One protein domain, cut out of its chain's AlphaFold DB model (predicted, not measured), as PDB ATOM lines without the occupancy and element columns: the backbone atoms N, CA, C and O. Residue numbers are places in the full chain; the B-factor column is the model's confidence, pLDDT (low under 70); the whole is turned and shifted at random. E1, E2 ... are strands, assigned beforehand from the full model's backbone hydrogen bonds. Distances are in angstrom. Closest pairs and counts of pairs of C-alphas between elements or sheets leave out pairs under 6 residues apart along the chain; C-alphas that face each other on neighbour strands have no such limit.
ATOM      1  N   THR A  24     -10.712 -87.733  56.235       73.25
ATOM      2  CA  THR A  24     -11.477 -87.321  55.041       73.25
ATOM      3  C   THR A  24     -12.991 -87.283  55.265       73.25
ATOM      4  O   THR A  24     -13.745 -86.806  54.412       73.25
ATOM      5  N   ALA A  25     -13.460 -87.742  56.430       89.06
ATOM      6  CA  ALA A  25     -14.876 -87.764  56.761       89.06
ATOM      7  C   ALA A  25     -15.455 -86.341  56.879       89.06
ATOM      8  O   ALA A  25     -14.914 -85.465  57.561       89.06
ATOM      9  N   ILE A  26     -16.611 -86.109  56.247       92.44
ATOM     10  CA  ILE A  26     -17.332 -84.835  56.364       92.44
ATOM     11  C   ILE A  26     -17.956 -84.733  57.759       92.44
ATOM     12  O   ILE A  26     -18.940 -85.407  58.064       92.44
ATOM     13  N   LEU A  27     -17.423 -83.837  58.589       93.88
ATOM     14  CA  LEU A  27     -17.834 -83.661  59.987       93.88
ATOM     15  C   LEU A  27     -19.091 -82.803  60.142       93.88
ATOM     16  O   LEU A  27     -19.857 -82.960  61.095       93.88
ATOM     17  N   SER A  28     -19.275 -81.822  59.260       93.31
ATOM     18  CA  SER A  28     -20.445 -80.948  59.280       93.31
ATOM     19  C   SER A  28     -20.671 -80.266  57.942       93.31
ATOM     20  O   SER A  28     -19.756 -80.128  57.129       93.31
ATOM     21  N   ARG A  29     -21.901 -79.784  57.763       94.62
ATOM     22  CA  ARG A  29     -22.337 -78.986  56.620       94.62
ATOM     23  C   ARG A  29     -23.171 -77.819  57.126       94.62
ATOM     24  O   ARG A  29     -23.961 -78.003  58.050       94.62
ATOM     25  N   ALA A  30     -23.009 -76.647  56.530       94.75
ATOM     26  CA  ALA A  30     -23.801 -75.473  56.861       94.75
ATOM     27  C   ALA A  30     -24.001 -74.588  55.630       94.75
ATOM     28  O   ALA A  30     -23.124 -74.480  54.775       94.75
ATOM     29  N   VAL A  31     -25.162 -73.945  55.557       93.56
ATOM     30  CA  VAL A  31     -25.469 -72.906  54.572       93.56
ATOM     31  C   VAL A  31     -25.490 -71.578  55.311       93.56
ATOM     32  O   VAL A  31     -26.052 -71.488  56.403       93.56
ATOM     33  N   ASP A  32     -24.856 -70.563  54.736       90.88
ATOM     34  CA  ASP A  32     -24.921 -69.209  55.272       90.88
ATOM     35  C   ASP A  32     -26.369 -68.689  55.267       90.88
ATOM     36  O   ASP A  32     -27.094 -68.960  54.307       90.88
ATOM     37  N   PRO A  33     -26.814 -67.907  56.268       88.62
ATOM     38  CA  PRO A  33     -28.181 -67.384  56.302       88.62
ATOM     39  C   PRO A  33     -28.594 -66.578  55.063       88.62
ATOM     40  O   PRO A  33     -29.777 -66.544  54.730       88.62
ATOM     41  N   SER A  34     -27.650 -65.946  54.354       86.94
ATOM     42  CA  SER A  34     -27.938 -65.243  53.096       86.94
ATOM     43  C   SER A  34     -28.189 -66.184  51.910       86.94
ATOM     44  O   SER A  34     -28.644 -65.737  50.856       86.94
ATOM     45  N   GLY A  35     -27.851 -67.470  52.046       86.25
ATOM     46  CA  GLY A  35     -27.905 -68.476  50.986       86.25
ATOM     47  C   GLY A  35     -26.862 -68.283  49.881       86.25
ATOM     48  O   GLY A  35     -26.903 -68.998  48.881       86.25
ATOM     49  N   GLN A  36     -25.941 -67.322  50.017       87.88
ATOM     50  CA  GLN A  36     -24.965 -67.002  48.969       87.88
ATOM     51  C   GLN A  36     -23.789 -67.975  48.903       87.88
ATOM     52  O   GLN A  36     -23.135 -68.073  47.864       87.88
ATOM     53  N   PHE A  37     -23.510 -68.671  49.999       94.00
ATOM     54  CA  PHE A  37     -22.494 -69.706  50.068       94.00
ATOM     55  C   PHE A  37     -22.847 -70.717  51.160       94.00
ATOM     56  O   PHE A  37     -23.710 -70.496  52.013       94.00
ATOM     57  N   GLY A  38     -22.184 -71.857  51.107       95.19
ATOM     58  CA  GLY A  38     -22.260 -72.910  52.102       95.19
ATOM     59  C   GLY A  38     -20.872 -73.475  52.310       95.19
ATOM     60  O   GLY A  38     -19.965 -73.222  51.518       95.19
ATOM     61  N   TRP A  39     -20.679 -74.221  53.381       97.06
ATOM     62  CA  TRP A  39     -19.395 -74.833  53.660       97.06
ATOM     63  C   TRP A  39     -19.546 -76.189  54.332       97.06
ATOM     64  O   TRP A  39     -20.538 -76.481  55.011       97.06
ATOM     65  N   THR A  40     -18.542 -77.023  54.123       97.00
ATOM     66  CA  THR A  40     -18.342 -78.273  54.844       97.00
ATOM     67  C   THR A  40     -16.928 -78.336  55.380       97.00
ATOM     68  O   THR A  40     -16.083 -77.497  55.064       97.00
ATOM     69  N   GLN A  41     -16.677 -79.312  56.243       96.38
ATOM     70  CA  GLN A  41     -15.351 -79.506  56.795       96.38
ATOM     71  C   GLN A  41     -15.045 -80.973  57.039       96.38
ATOM     72  O   GLN A  41     -15.936 -81.745  57.406       96.38
ATOM     73  N   THR A  42     -13.768 -81.293  56.927       96.12
ATOM     74  CA  THR A  42     -13.146 -82.468  57.538       96.12
ATOM     75  C   THR A  42     -12.350 -82.021  58.766       96.12
ATOM     76  O   THR A  42     -12.493 -80.876  59.216       96.12
ATOM     77  N   LEU A  43     -11.515 -82.883  59.350       95.25
ATOM     78  CA  LEU A  43     -10.588 -82.446  60.400       95.25
ATOM     79  C   LEU A  43      -9.521 -81.490  59.859       95.25
ATOM     80  O   LEU A  43      -9.155 -80.552  60.567       95.25
ATOM     81  N   GLU A  44      -9.079 -81.685  58.617       96.38
ATOM     82  CA  GLU A  44      -7.933 -80.988  58.018       96.38
ATOM     83  C   GLU A  44      -8.335 -79.871  57.056       96.38
ATOM     84  O   GLU A  44      -7.616 -78.882  56.927       96.38
ATOM     85  N   GLU A  45      -9.501 -79.973  56.424       96.75
ATOM     86  CA  GLU A  45      -9.899 -79.075  55.343       96.75
ATOM     87  C   GLU A  45     -11.251 -78.415  55.619       96.75
ATOM     88  O   GLU A  45     -12.118 -78.933  56.335       96.75
ATOM     89  N   LEU A  46     -11.424 -77.231  55.041       96.88
ATOM     90  CA  LEU A  46     -12.704 -76.566  54.858       96.88
ATOM     91  C   LEU A  46     -12.975 -76.497  53.362       96.88
ATOM     92  O   LEU A  46     -12.120 -76.050  52.596       96.88
ATOM     93  N   TYR A  47     -14.188 -76.857  52.968       97.12
ATOM     94  CA  TYR A  47     -14.661 -76.647  51.610       97.12
ATOM     95  C   TYR A  47     -15.741 -75.580  51.629       97.12
ATOM     96  O   TYR A  47     -16.746 -75.730  52.323       97.12
ATOM     97  N   VAL A  48     -15.548 -74.506  50.872       97.25
ATOM     98  CA  VAL A  48     -16.550 -73.452  50.694       97.25
ATOM     99  C   VAL A  48     -17.133 -73.568  49.293       97.25
ATOM    100  O   VAL A  48     -16.404 -73.634  48.307       97.25
ATOM    101  N   TYR A  49     -18.458 -73.576  49.211       96.06
ATOM    102  CA  TYR A  49     -19.225 -73.722  47.982       96.06
ATOM    103  C   TYR A  49     -19.990 -72.433  47.728       96.06
ATOM    104  O   TYR A  49     -20.796 -72.006  48.557       96.06
ATOM    105  N   VAL A  50     -19.754 -71.817  46.576       95.38
ATOM    106  CA  VAL A  50     -20.483 -70.623  46.136       95.38
ATOM    107  C   VAL A  50     -21.277 -70.985  44.884       95.38
ATOM    108  O   VAL A  50     -20.665 -71.209  43.836       95.38
ATOM    109  N   PRO A  51     -22.619 -71.051  44.949       92.62
ATOM    110  CA  PRO A  51     -23.446 -71.326  43.783       92.62
ATOM    111  C   PRO A  51     -23.276 -70.260  42.703       92.62
ATOM    112  O   PRO A  51     -23.301 -69.056  42.970       92.62
ATOM    113  N   VAL A  52     -23.129 -70.701  41.455       90.44
ATOM    114  CA  VAL A  52     -22.866 -69.823  40.311       90.44
ATOM    115  C   VAL A  52     -23.708 -70.202  39.104       90.44
ATOM    116  O   VAL A  52     -24.230 -71.308  38.972       90.44
ATOM    117  N   ARG A  53     -23.873 -69.243  38.189       84.62
ATOM    118  CA  ARG A  53     -24.597 -69.488  36.940       84.62
ATOM    119  C   ARG A  53     -23.760 -70.397  36.026       84.62
ATOM    120  O   ARG A  53     -22.545 -70.224  35.983       84.62
ATOM    121  N   PRO A  54     -24.380 -71.255  35.194       78.44
ATOM    122  CA  PRO A  54     -23.660 -72.197  34.324       78.44
ATOM    123  C   PRO A  54     -22.652 -71.595  33.328       78.44
ATOM    124  O   PRO A  54     -21.886 -72.329  32.721       78.44
ATOM    125  N   ARG A  55     -22.664 -70.273  33.115       84.00
ATOM    126  CA  ARG A  55     -21.777 -69.569  32.173       84.00
ATOM    127  C   ARG A  55     -20.638 -68.806  32.855       84.00
ATOM    128  O   ARG A  55     -19.968 -68.023  32.187       84.00
ATOM    129  N   ILE A  56     -20.451 -68.981  34.164       88.25
ATOM    130  CA  ILE A  56     -19.327 -68.364  34.867       88.25
ATOM    131  C   ILE A  56     -18.007 -68.885  34.287       88.25
ATOM    132  O   ILE A  56     -17.878 -70.058  33.937       88.25
ATOM    133  N   VAL A  57     -17.018 -68.006  34.183       90.69
ATOM    134  CA  VAL A  57     -15.674 -68.353  33.712       90.69
ATOM    135  C   VAL A  57     -14.653 -68.037  34.791       90.69
ATOM    136  O   VAL A  57     -14.866 -67.140  35.604       90.69
ATOM    137  N   ARG A  58     -13.503 -68.722  34.763       91.31
ATOM    138  CA  ARG A  58     -12.434 -68.572  35.770       91.31
ATOM    139  C   ARG A  58     -12.033 -67.109  36.008       91.31
ATOM    140  O   ARG A  58     -11.844 -66.709  37.144       91.31
ATOM    141  N   LYS A  59     -11.983 -66.288  34.950       92.25
ATOM    142  CA  LYS A  59     -11.655 -64.850  35.031       92.25
ATOM    143  C   LYS A  59     -12.650 -64.031  35.874       92.25
ATOM    144  O   LYS A  59     -12.285 -62.978  36.382       92.25
ATOM    145  N   GLY A  60     -13.897 -64.485  35.998       92.19
ATOM    146  CA  GLY A  60     -14.935 -63.825  36.790       92.19
ATOM    147  C   GLY A  60     -14.861 -64.132  38.286       92.19
ATOM    148  O   GLY A  60     -15.660 -63.589  39.041       92.19
ATOM    149  N   VAL A  61     -13.935 -64.986  38.728       96.62
ATOM    150  CA  VAL A  61     -13.837 -65.442  40.116       96.62
ATOM    151  C   VAL A  61     -12.505 -64.998  40.711       96.62
ATOM    152  O   VAL A  61     -11.446 -65.285  40.159       96.62
ATOM    153  N   ASN A  62     -12.563 -64.319  41.856       97.06
ATOM    154  CA  ASN A  62     -11.393 -63.998  42.667       97.06
ATOM    155  C   ASN A  62     -11.582 -64.589  44.062       97.06
ATOM    156  O   ASN A  62     -12.562 -64.277  44.739       97.06
ATOM    157  N   VAL A  63     -10.634 -65.423  44.476       96.94
ATOM    158  CA  VAL A  63     -10.590 -66.044  45.801       96.94
ATOM    159  C   VAL A  63      -9.294 -65.613  46.464       96.94
ATOM    160  O   VAL A  63      -8.223 -65.777  45.882       96.94
ATOM    161  N   LEU A  64      -9.398 -65.045  47.661       94.56
ATOM    162  CA  LEU A  64      -8.252 -64.594  48.439       94.56
ATOM    163  C   LEU A  64      -8.409 -65.045  49.890       94.56
ATOM    164  O   LEU A  64      -9.467 -64.857  50.490       94.56
ATOM    165  N   ALA A  65      -7.333 -65.577  50.459       92.44
ATOM    166  CA  ALA A  65      -7.181 -65.758  51.894       92.44
ATOM    167  C   ALA A  65      -5.904 -65.047  52.346       92.44
ATOM    168  O   ALA A  65      -4.883 -65.109  51.657       92.44
ATOM    169  N   THR A  66      -5.962 -64.354  53.480       88.25
ATOM    170  CA  THR A  66      -4.798 -63.694  54.072       88.25
ATOM    171  C   THR A  66      -4.424 -64.343  55.394       88.25
ATOM    172  O   THR A  66      -5.277 -64.773  56.171       88.25
ATOM    173  N   GLN A  67      -3.121 -64.395  55.657       79.50
ATOM    174  CA  GLN A  67      -2.570 -64.849  56.925       79.50
ATOM    175  C   GLN A  67      -1.841 -63.677  57.584       79.50
ATOM    176  O   GLN A  67      -0.783 -63.266  57.114       79.50
ATOM    177  N   SER A  68      -2.428 -63.122  58.643       77.88
ATOM    178  CA  SER A  68      -1.749 -62.219  59.580       77.88
ATOM    179  C   SER A  68      -1.595 -62.915  60.932       77.88
ATOM    180  O   SER A  68      -2.215 -63.948  61.160       77.88
ATOM    181  N   THR A  69      -0.788 -62.365  61.835       72.81
ATOM    182  CA  THR A  69      -0.683 -62.847  63.222       72.81
ATOM    183  C   THR A  69      -2.011 -62.770  63.970       72.81
ATOM    184  O   THR A  69      -2.292 -63.640  64.787       72.81
ATOM    185  N   ASP A  70      -2.832 -61.764  63.652       74.25
ATOM    186  CA  ASP A  70      -4.026 -61.426  64.439       74.25
ATOM    187  C   ASP A  70      -5.340 -61.541  63.647       74.25
ATOM    188  O   ASP A  70      -6.422 -61.623  64.228       74.25
ATOM    189  N   HIS A  71      -5.266 -61.561  62.310       80.38
ATOM    190  CA  HIS A  71      -6.443 -61.557  61.438       80.38
ATOM    191  C   HIS A  71      -6.252 -62.435  60.200       80.38
ATOM    192  O   HIS A  71      -5.276 -62.304  59.461       80.38
ATOM    193  N   HIS A  72      -7.243 -63.279  59.920       88.25
ATOM    194  CA  HIS A  72      -7.262 -64.142  58.743       88.25
ATOM    195  C   HIS A  72      -8.491 -63.818  57.914       88.25
ATOM    196  O   HIS A  72      -9.590 -64.236  58.262       88.25
ATOM    197  N   TRP A  73      -8.342 -63.037  56.849       93.50
ATOM    198  CA  TRP A  73      -9.486 -62.656  56.025       93.50
ATOM    199  C   TRP A  73      -9.681 -63.647  54.893       93.50
ATOM    200  O   TRP A  73      -8.722 -64.037  54.231       93.50
ATOM    201  N   PHE A  74     -10.934 -63.998  54.631       96.06
ATOM    202  CA  PHE A  74     -11.334 -64.782  53.476       96.06
ATOM    203  C   PHE A  74     -12.301 -63.973  52.619       96.06
ATOM    204  O   PHE A  74     -13.284 -63.415  53.110       96.06
ATOM    205  N   THR A  75     -11.987 -63.866  51.331       96.06
ATOM    206  CA  THR A  75     -12.741 -63.069  50.366       96.06
ATOM    207  C   THR A  75     -13.016 -63.879  49.110       96.06
ATOM    208  O   THR A  75     -12.101 -64.444  48.511       96.06
ATOM    209  N   VAL A  76     -14.276 -63.882  48.682       97.19
ATOM    210  CA  VAL A  76     -14.716 -64.476  47.419       97.19
ATOM    211  C   VAL A  76     -15.544 -63.454  46.661       97.19
ATOM    212  O   VAL A  76     -16.566 -62.970  47.153       97.19
ATOM    213  N   ILE A  77     -15.116 -63.143  45.443       96.25
ATOM    214  CA  ILE A  77     -15.809 -62.242  44.524       96.25
ATOM    215  C   ILE A  77     -16.138 -63.031  43.263       96.25
ATOM    216  O   ILE A  77     -15.247 -63.621  42.649       96.25
ATOM    217  N   VAL A  78     -17.407 -63.015  42.860       94.38
ATOM    218  CA  VAL A  78     -17.895 -63.662  41.634       94.38
ATOM    219  C   VAL A  78     -18.592 -62.618  40.773       94.38
ATOM    220  O   VAL A  78     -19.518 -61.962  41.242       94.38
ATOM    221  N   ASP A  79     -18.158 -62.460  39.522       91.56
ATOM    222  CA  ASP A  79     -18.656 -61.453  38.575       91.56
ATOM    223  C   ASP A  79     -18.714 -60.051  39.195       91.56
ATOM    224  O   ASP A  79     -19.716 -59.350  39.093       91.56
ATOM    225  N   THR A  80     -17.637 -59.641  39.873       88.88
ATOM    226  CA  THR A  80     -17.512 -58.358  40.602       88.88
ATOM    227  C   THR A  80     -18.407 -58.197  41.838       88.88
ATOM    228  O   THR A  80     -18.298 -57.190  42.531       88.88
ATOM    229  N   ILE A  81     -19.235 -59.192  42.171       91.25
ATOM    230  CA  ILE A  81     -20.104 -59.180  43.352       91.25
ATOM    231  C   ILE A  81     -19.397 -59.916  44.501       91.25
ATOM    232  O   ILE A  81     -19.114 -61.113  44.366       91.25
ATOM    233  N   PRO A  82     -19.118 -59.251  45.637       92.88
ATOM    234  CA  PRO A  82     -18.626 -59.923  46.833       92.88
ATOM    235  C   PRO A  82     -19.666 -60.923  47.340       92.88
ATOM    236  O   PRO A  82     -20.815 -60.564  47.588       92.88
ATOM    237  N   ARG A  83     -19.259 -62.186  47.467       93.75
ATOM    238  CA  ARG A  83     -20.063 -63.275  48.046       93.75
ATOM    239  C   ARG A  83     -19.661 -63.557  49.481       93.75
ATOM    240  O   ARG A  83     -20.497 -63.906  50.303       93.75
ATOM    241  N   VAL A  84     -18.372 -63.398  49.756       94.94
ATOM    242  CA  VAL A  84     -17.775 -63.574  51.074       94.94
ATOM    243  C   VAL A  84     -16.736 -62.482  51.266       94.94
ATOM    244  O   VAL A  84     -15.918 -62.248  50.376       94.94
ATOM    245  N   HIS A  85     -16.761 -61.830  52.421       94.12
ATOM    246  CA  HIS A  85     -15.667 -61.007  52.922       94.12
ATOM    247  C   HIS A  85     -15.762 -60.975  54.448       94.12
ATOM    248  O   HIS A  85     -16.554 -60.216  55.006       94.12
ATOM    249  N   ALA A  86     -15.027 -61.863  55.112       93.81
ATOM    250  CA  ALA A  86     -15.126 -62.049  56.557       93.81
ATOM    251  C   ALA A  86     -13.819 -62.584  57.149       93.81
ATOM    252  O   ALA A  86     -12.985 -63.156  56.440       93.81
ATOM    253  N   GLN A  87     -13.651 -62.396  58.456       94.81
ATOM    254  CA  GLN A  87     -12.550 -62.979  59.210       94.81
ATOM    255  C   GLN A  87     -12.861 -64.450  59.523       94.81
ATOM    256  O   GLN A  87     -13.923 -64.760  60.055       94.81
ATOM    257  N   LEU A  88     -11.944 -65.354  59.180       95.19
ATOM    258  CA  LEU A  88     -12.022 -66.779  59.496       95.19
ATOM    259  C   LEU A  88     -11.919 -67.010  61.004       95.19
ATOM    260  O   LEU A  88     -11.132 -66.353  61.684       95.19
ATOM    261  N   ALA A  89     -12.659 -68.007  61.493       93.88
ATOM    262  CA  ALA A  89     -12.674 -68.383  62.906       93.88
ATOM    263  C   ALA A  89     -11.294 -68.822  63.440       93.88
ATOM    264  O   ALA A  89     -11.022 -68.697  64.633       93.88
ATOM    265  N   ALA A  90     -10.435 -69.350  62.567       92.94
ATOM    266  CA  ALA A  90      -9.096 -69.825  62.890       92.94
ATOM    267  C   ALA A  90      -8.164 -69.726  61.659       92.94
ATOM    268  O   ALA A  90      -8.626 -69.478  60.541       92.94
ATOM    269  N   PRO A  91      -6.842 -69.887  61.835       92.94
ATOM    270  CA  PRO A  91      -5.893 -69.797  60.733       92.94
ATOM    271  C   PRO A  91      -5.958 -70.975  59.745       92.94
ATOM    272  O   PRO A  91      -6.177 -72.134  60.115       92.94
ATOM    273  N   VAL A  92      -5.655 -70.670  58.480       94.25
ATOM    274  CA  VAL A  92      -5.522 -71.623  57.363       94.25
ATOM    275  C   VAL A  92      -4.168 -71.462  56.668       94.25
ATOM    276  O   VAL A  92      -3.567 -70.385  56.681       94.25
ATOM    277  N   GLN A  93      -3.691 -72.524  56.026       94.38
ATOM    278  CA  GLN A  93      -2.472 -72.535  55.220       94.38
ATOM    279  C   GLN A  93      -2.751 -71.880  53.862       94.38
ATOM    280  O   GLN A  93      -3.078 -72.548  52.885       94.38
ATOM    281  N   CYS A  94      -2.628 -70.552  53.789       92.00
ATOM    282  CA  CYS A  94      -3.006 -69.783  52.594       92.00
ATOM    283  C   CYS A  94      -2.228 -70.184  51.326       92.00
ATOM    284  O   CYS A  94      -2.741 -70.028  50.225       92.00
ATOM    285  N   ALA A  95      -1.015 -70.728  51.471       92.00
ATOM    286  CA  ALA A  95      -0.216 -71.231  50.352       92.00
ATOM    287  C   ALA A  95      -0.820 -72.475  49.670       92.00
ATOM    288  O   ALA A  95      -0.481 -72.757  48.525       92.00
ATOM    289  N   LEU A  96      -1.699 -73.201  50.369       95.44
ATOM    290  CA  LEU A  96      -2.402 -74.386  49.873       95.44
ATOM    291  C   LEU A  96      -3.843 -74.075  49.450       95.44
ATOM    292  O   LEU A  96      -4.620 -74.990  49.200       95.44
ATOM    293  N   LEU A  97      -4.222 -72.793  49.411       96.12
ATOM    294  CA  LEU A  97      -5.532 -72.390  48.926       96.12
ATOM    295  C   LEU A  97      -5.674 -72.795  47.459       96.12
ATOM    296  O   LEU A  97      -4.907 -72.346  46.606       96.12
ATOM    297  N   ASP A  98      -6.699 -73.589  47.177       97.06
ATOM    298  CA  ASP A  98      -7.057 -73.998  45.824       97.06
ATOM    299  C   ASP A  98      -8.550 -73.788  45.583       97.06
ATOM    300  O   ASP A  98      -9.356 -73.712  46.517       97.06
ATOM    301  N   TRP A  99      -8.927 -73.642  44.318       97.44
ATOM    302  CA  TRP A  99     -10.322 -73.536  43.934       97.44
ATOM    303  C   TRP A  99     -10.562 -73.895  42.470       97.44
ATOM    304  O   TRP A  99      -9.736 -73.674  41.579       97.44
ATOM    305  N   GLU A 100     -11.777 -74.358  42.208       95.94
ATOM    306  CA  GLU A 100     -12.254 -74.685  40.871       95.94
ATOM    307  C   GLU A 100     -13.717 -74.279  40.674       95.94
ATOM    308  O   GLU A 100     -14.461 -74.064  41.629       95.94
ATOM    309  N   ILE A 101     -14.135 -74.183  39.411       94.19
ATOM    310  CA  ILE A 101     -15.550 -74.126  39.040       94.19
ATOM    311  C   ILE A 101     -15.934 -75.541  38.622       94.19
ATOM    312  O   ILE A 101     -15.413 -76.047  37.629       94.19
ATOM    313  N   ALA A 102     -16.843 -76.167  39.358       90.62
ATOM    314  CA  ALA A 102     -17.241 -77.552  39.143       90.62
ATOM    315  C   ALA A 102     -18.762 -77.701  39.205       90.62
ATOM    316  O   ALA A 102     -19.476 -76.785  39.616       90.62
ATOM    317  N   ALA A 103     -19.264 -78.865  38.797       88.38
ATOM    318  CA  ALA A 103     -20.636 -79.239  39.110       88.38
ATOM    319  C   ALA A 103     -20.824 -79.362  40.635       88.38
ATOM    320  O   ALA A 103     -19.847 -79.580  41.357       88.38
ATOM    321  N   GLN A 104     -22.065 -79.250  41.120       87.31
ATOM    322  CA  GLN A 104     -22.349 -79.424  42.551       87.31
ATOM    323  C   GLN A 104     -21.817 -80.774  43.047       87.31
ATOM    324  O   GLN A 104     -22.227 -81.834  42.566       87.31
ATOM    325  N   LYS A 105     -20.907 -80.733  44.023       85.88
ATOM    326  CA  LYS A 105     -20.337 -81.939  44.640       85.88
ATOM    327  C   LYS A 105     -21.323 -82.513  45.653       85.88
ATOM    328  O   LYS A 105     -22.021 -81.752  46.306       85.88
ATOM    329  N   GLU A 106     -21.333 -83.826  45.877       86.62
ATOM    330  CA  GLU A 106     -22.196 -84.454  46.904       86.62
ATOM    331  C   GLU A 106     -21.899 -83.972  48.333       86.62
ATOM    332  O   GLU A 106     -22.748 -84.023  49.232       86.62
ATOM    333  N   SER A 107     -20.674 -83.492  48.546       86.75
ATOM    334  CA  SER A 107     -20.257 -82.834  49.777       86.75
ATOM    335  C   SER A 107     -20.838 -81.426  49.922       86.75
ATOM    336  O   SER A 107     -20.922 -80.952  51.047       86.75
ATOM    337  N   SER A 108     -21.302 -80.774  48.850       89.50
ATOM    338  CA  SER A 108     -21.912 -79.442  48.918       89.50
ATOM    339  C   SER A 108     -23.176 -79.455  49.791       89.50
ATOM    340  O   SER A 108     -24.026 -80.339  49.642       89.50
ATOM    341  N   PRO A 109     -23.369 -78.462  50.677       89.56
ATOM    342  CA  PRO A 109     -24.624 -78.280  51.405       89.56
ATOM    343  C   PRO A 109     -25.817 -77.969  50.489       89.56
ATOM    344  O   PRO A 109     -26.960 -78.142  50.906       89.56
ATOM    345  N   PHE A 110     -25.567 -77.512  49.259       86.44
ATOM    346  CA  PHE A 110     -26.602 -77.225  48.260       86.44
ATOM    347  C   PHE A 110     -26.930 -78.421  47.368       86.44
ATOM    348  O   PHE A 110     -27.840 -78.333  46.538       86.44
ATOM    349  N   TYR A 111     -26.186 -79.522  47.504       82.62
ATOM    350  CA  TYR A 111     -26.374 -80.694  46.670       82.62
ATOM    351  C   TYR A 111     -27.789 -81.241  46.833       82.62
ATOM    352  O   TYR A 111     -28.193 -81.693  47.908       82.62
ATOM    353  N   THR A 112     -28.534 -81.237  45.734       69.69
ATOM    354  CA  THR A 112     -29.849 -81.866  45.664       69.69
ATOM    355  C   THR A 112     -29.724 -83.107  44.794       69.69
ATOM    356  O   THR A 112     -29.387 -83.011  43.614       69.69
ATOM    357  N   ARG A 113     -29.975 -84.293  45.364       61.56
ATOM    358  CA  ARG A 113     -29.880 -85.559  44.622       61.56
ATOM    359  C   ARG A 113     -30.793 -85.491  43.395       61.56
ATOM    360  O   ARG A 113     -31.965 -85.141  43.522       61.56
ATOM    361  N   ALA A 114     -30.267 -85.858  42.228       55.16
ATOM    362  CA  ALA A 114     -30.913 -85.732  40.917       55.16
ATOM    363  C   ALA A 114     -32.120 -86.677  40.684       55.16
ATOM    364  O   ALA A 114     -32.271 -87.253  39.612       55.16
ATOM    365  N   VAL A 115     -32.987 -86.874  41.682       51.25
ATOM    366  CA  VAL A 115     -34.194 -87.718  41.588       51.25
ATOM    367  C   VAL A 115     -35.382 -86.942  40.992       51.25
ATOM    368  O   VAL A 115     -36.352 -87.546  40.548       51.25
ATOM    369  N   LEU A 116     -35.317 -85.607  40.927       48.84
ATOM    370  CA  LEU A 116     -36.411 -84.763  40.436       48.84
ATOM    371  C   LEU A 116     -36.035 -84.065  39.122       48.84
ATOM    372  O   LEU A 116     -35.120 -83.247  39.077       48.84
ATOM    373  N   ALA A 117     -36.802 -84.347  38.063       45.28
ATOM    374  CA  ALA A 117     -36.642 -83.802  36.707       45.28
ATOM    375  C   ALA A 117     -36.876 -82.276  36.587       45.28
ATOM    376  O   ALA A 117     -36.882 -81.731  35.487       45.28
ATOM    377  N   THR A 118     -37.087 -81.579  37.704       48.88
ATOM    378  CA  THR A 118     -37.450 -80.157  37.772       48.88
ATOM    379  C   THR A 118     -36.408 -79.285  38.475       48.88
ATOM    380  O   THR A 118     -36.667 -78.107  38.704       48.88
ATOM    381  N   SER A 119     -35.226 -79.814  38.812       51.66
ATOM    382  CA  SER A 119     -34.161 -79.018  39.437       51.66
ATOM    383  C   SER A 119     -33.599 -77.968  38.465       51.66
ATOM    384  O   SER A 119     -32.669 -78.234  37.709       51.66
ATOM    385  N   THR A 120     -34.139 -76.748  38.512       54.62
ATOM    386  CA  THR A 120     -33.599 -75.546  37.848       54.62
ATOM    387  C   THR A 120     -32.535 -74.829  38.692       54.62
ATOM    388  O   THR A 120     -32.196 -73.679  38.410       54.62
ATOM    389  N   GLY A 121     -32.047 -75.465  39.764       55.66
ATOM    390  CA  GLY A 121     -31.005 -74.917  40.632       55.66
ATOM    391  C   GLY A 121     -29.662 -74.754  39.907       55.66
ATOM    392  O   GLY A 121     -29.449 -75.365  38.856       55.66
ATOM    393  N   PRO A 122     -28.750 -73.914  40.429       58.44
ATOM    394  CA  PRO A 122     -27.415 -73.763  39.864       58.44
ATOM    395  C   PRO A 122     -26.713 -75.122  39.845       58.44
ATOM    396  O   PRO A 122     -26.421 -75.700  40.881       58.44
ATOM    397  N   SER A 123     -26.437 -75.634  38.648       73.38
ATOM    398  CA  SER A 123     -25.728 -76.904  38.478       73.38
ATOM    399  C   SER A 123     -24.219 -76.775  38.698       73.38
ATOM    400  O   SER A 123     -23.521 -77.782  38.641       73.38
ATOM    401  N   MET A 124     -23.721 -75.549  38.904       87.81
ATOM    402  CA  MET A 124     -22.305 -75.211  39.013       87.81
ATOM    403  C   MET A 124     -22.028 -74.433  40.298       87.81
ATOM    404  O   MET A 124     -22.833 -73.602  40.727       87.81
ATOM    405  N   GLU A 125     -20.852 -74.657  40.868       92.81
ATOM    406  CA  GLU A 125     -20.358 -74.016  42.083       92.81
ATOM    407  C   GLU A 125     -18.887 -73.638  41.912       92.81
ATOM    408  O   GLU A 125     -18.130 -74.324  41.223       92.81
ATOM    409  N   VAL A 126     -18.470 -72.555  42.567       95.56
ATOM    410  CA  VAL A 126     -17.057 -72.369  42.903       95.56
ATOM    411  C   VAL A 126     -16.799 -73.180  44.166       95.56
ATOM    412  O   VAL A 126     -17.384 -72.884  45.209       95.56
ATOM    413  N   CYS A 127     -15.956 -74.202  44.059       96.12
ATOM    414  CA  CYS A 127     -15.500 -75.018  45.178       96.12
ATOM    415  C   CYS A 127     -14.125 -74.504  45.601       96.12
ATOM    416  O   CYS A 127     -13.179 -74.592  44.821       96.12
ATOM    417  N   ILE A 128     -14.026 -73.958  46.808       97.81
ATOM    418  CA  ILE A 128     -12.777 -73.479  47.402       97.81
ATOM    419  C   ILE A 128     -12.339 -74.461  48.482       97.81
ATOM    420  O   ILE A 128     -13.141 -74.796  49.352       97.81
ATOM    421  N   THR A 129     -11.073 -74.858  48.458       97.25
ATOM    422  CA  THR A 129     -10.441 -75.671  49.499       97.25
ATOM    423  C   THR A 129      -9.524 -74.787  50.338       97.25
ATOM    424  O   THR A 129      -8.627 -74.120  49.817       97.25
ATOM    425  N   LEU A 130      -9.748 -74.778  51.651       96.88
ATOM    426  CA  LEU A 130      -8.868 -74.149  52.632       96.88
ATOM    427  C   LEU A 130      -8.308 -75.232  53.553       96.88
ATOM    428  O   LEU A 130      -9.064 -75.906  54.251       96.88
ATOM    429  N   VAL A 131      -6.986 -75.365  53.598       95.69
ATOM    430  CA  VAL A 131      -6.316 -76.306  54.505       95.69
ATOM    431  C   VAL A 131      -6.127 -75.647  55.867       95.69
ATOM    432  O   VAL A 131      -5.575 -74.549  55.962       95.69
ATOM    433  N   LYS A 132      -6.577 -76.286  56.943       94.88
ATOM    434  CA  LYS A 132      -6.448 -75.768  58.310       94.88
ATOM    435  C   LYS A 132      -4.982 -75.771  58.740       94.88
ATOM    436  O   LYS A 132      -4.199 -76.640  58.357       94.88
TER     437      LYS A 132
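Overview. This is residues 24 to 132 of the 143 residues of the protein "CS domain-containing protein" of Aphanomyces astaci (UniProt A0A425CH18). What is the overall shape? It is a sandwich only partly face to face: a twisted five-strand sheet, E1 E2 E3 E8 E7, is covered over its E3, E8 and E7 part by a smaller sheet, E4 E5 E6, while residues 114 to 120 stick out. What is it built of? The 109 printed residues have eight named strands, E1 to E8 in that order, in two all antiparallel sheets; the class is all strand, with 48 residues, under half, in named elements. How large is it? It is compact, with a radius of gyration of the C-alphas of 13.9 A and spans of 49 by 33 by 24 A.

Along the chain. Where do the strands begin? E1 is residues 28 to 31, from C-alpha 28 at (-20.445, -80.948, 59.280); E2 is 38 to 41, and E3, 45 to 52, is 21.9 A long. What follows? E4 is 61 to 65, E5 73 to 78, E6 81 to 87, 18.0 A long, and E7 98 to 103. E8, 124 to 131, is 22.3 A long and ends at C-alpha 131 at (-6.316, -76.306, 54.505).

Arrangement. How is the larger sheet joined? E1 E2 E3 is a meander, each strand the antiparallel neighbour of the one before, with N 30 and O 39 at 2.9 A and N 40 and O 47 at 2.9 A. E3 and E8 have N 48 and O 128 at 2.9 A; the hairpin E7 and E8 has N 127 and O 100 at 2.9 A. And the smaller? E4 E5 E6 is also a meander, with N 64 and O 75 at 2.9 A and N 76 and O 84 at 2.9 A. Where do the sheets come close? The closest C-alphas of E3 and E6, Val 50 and Arg 83, are 7.6 A apart; E1 and E5 are apart.

Size, cuts and confidence. How far does it reach? The two C-alphas farthest apart, those of Thr 69 and Ala 117, are 49.3 A apart. Which link is long? The link E7 to E8, 20 residues, is long, and the printed part has no cut. Where is confidence low? Residues 112 to 122 are under 70 in pLDDT.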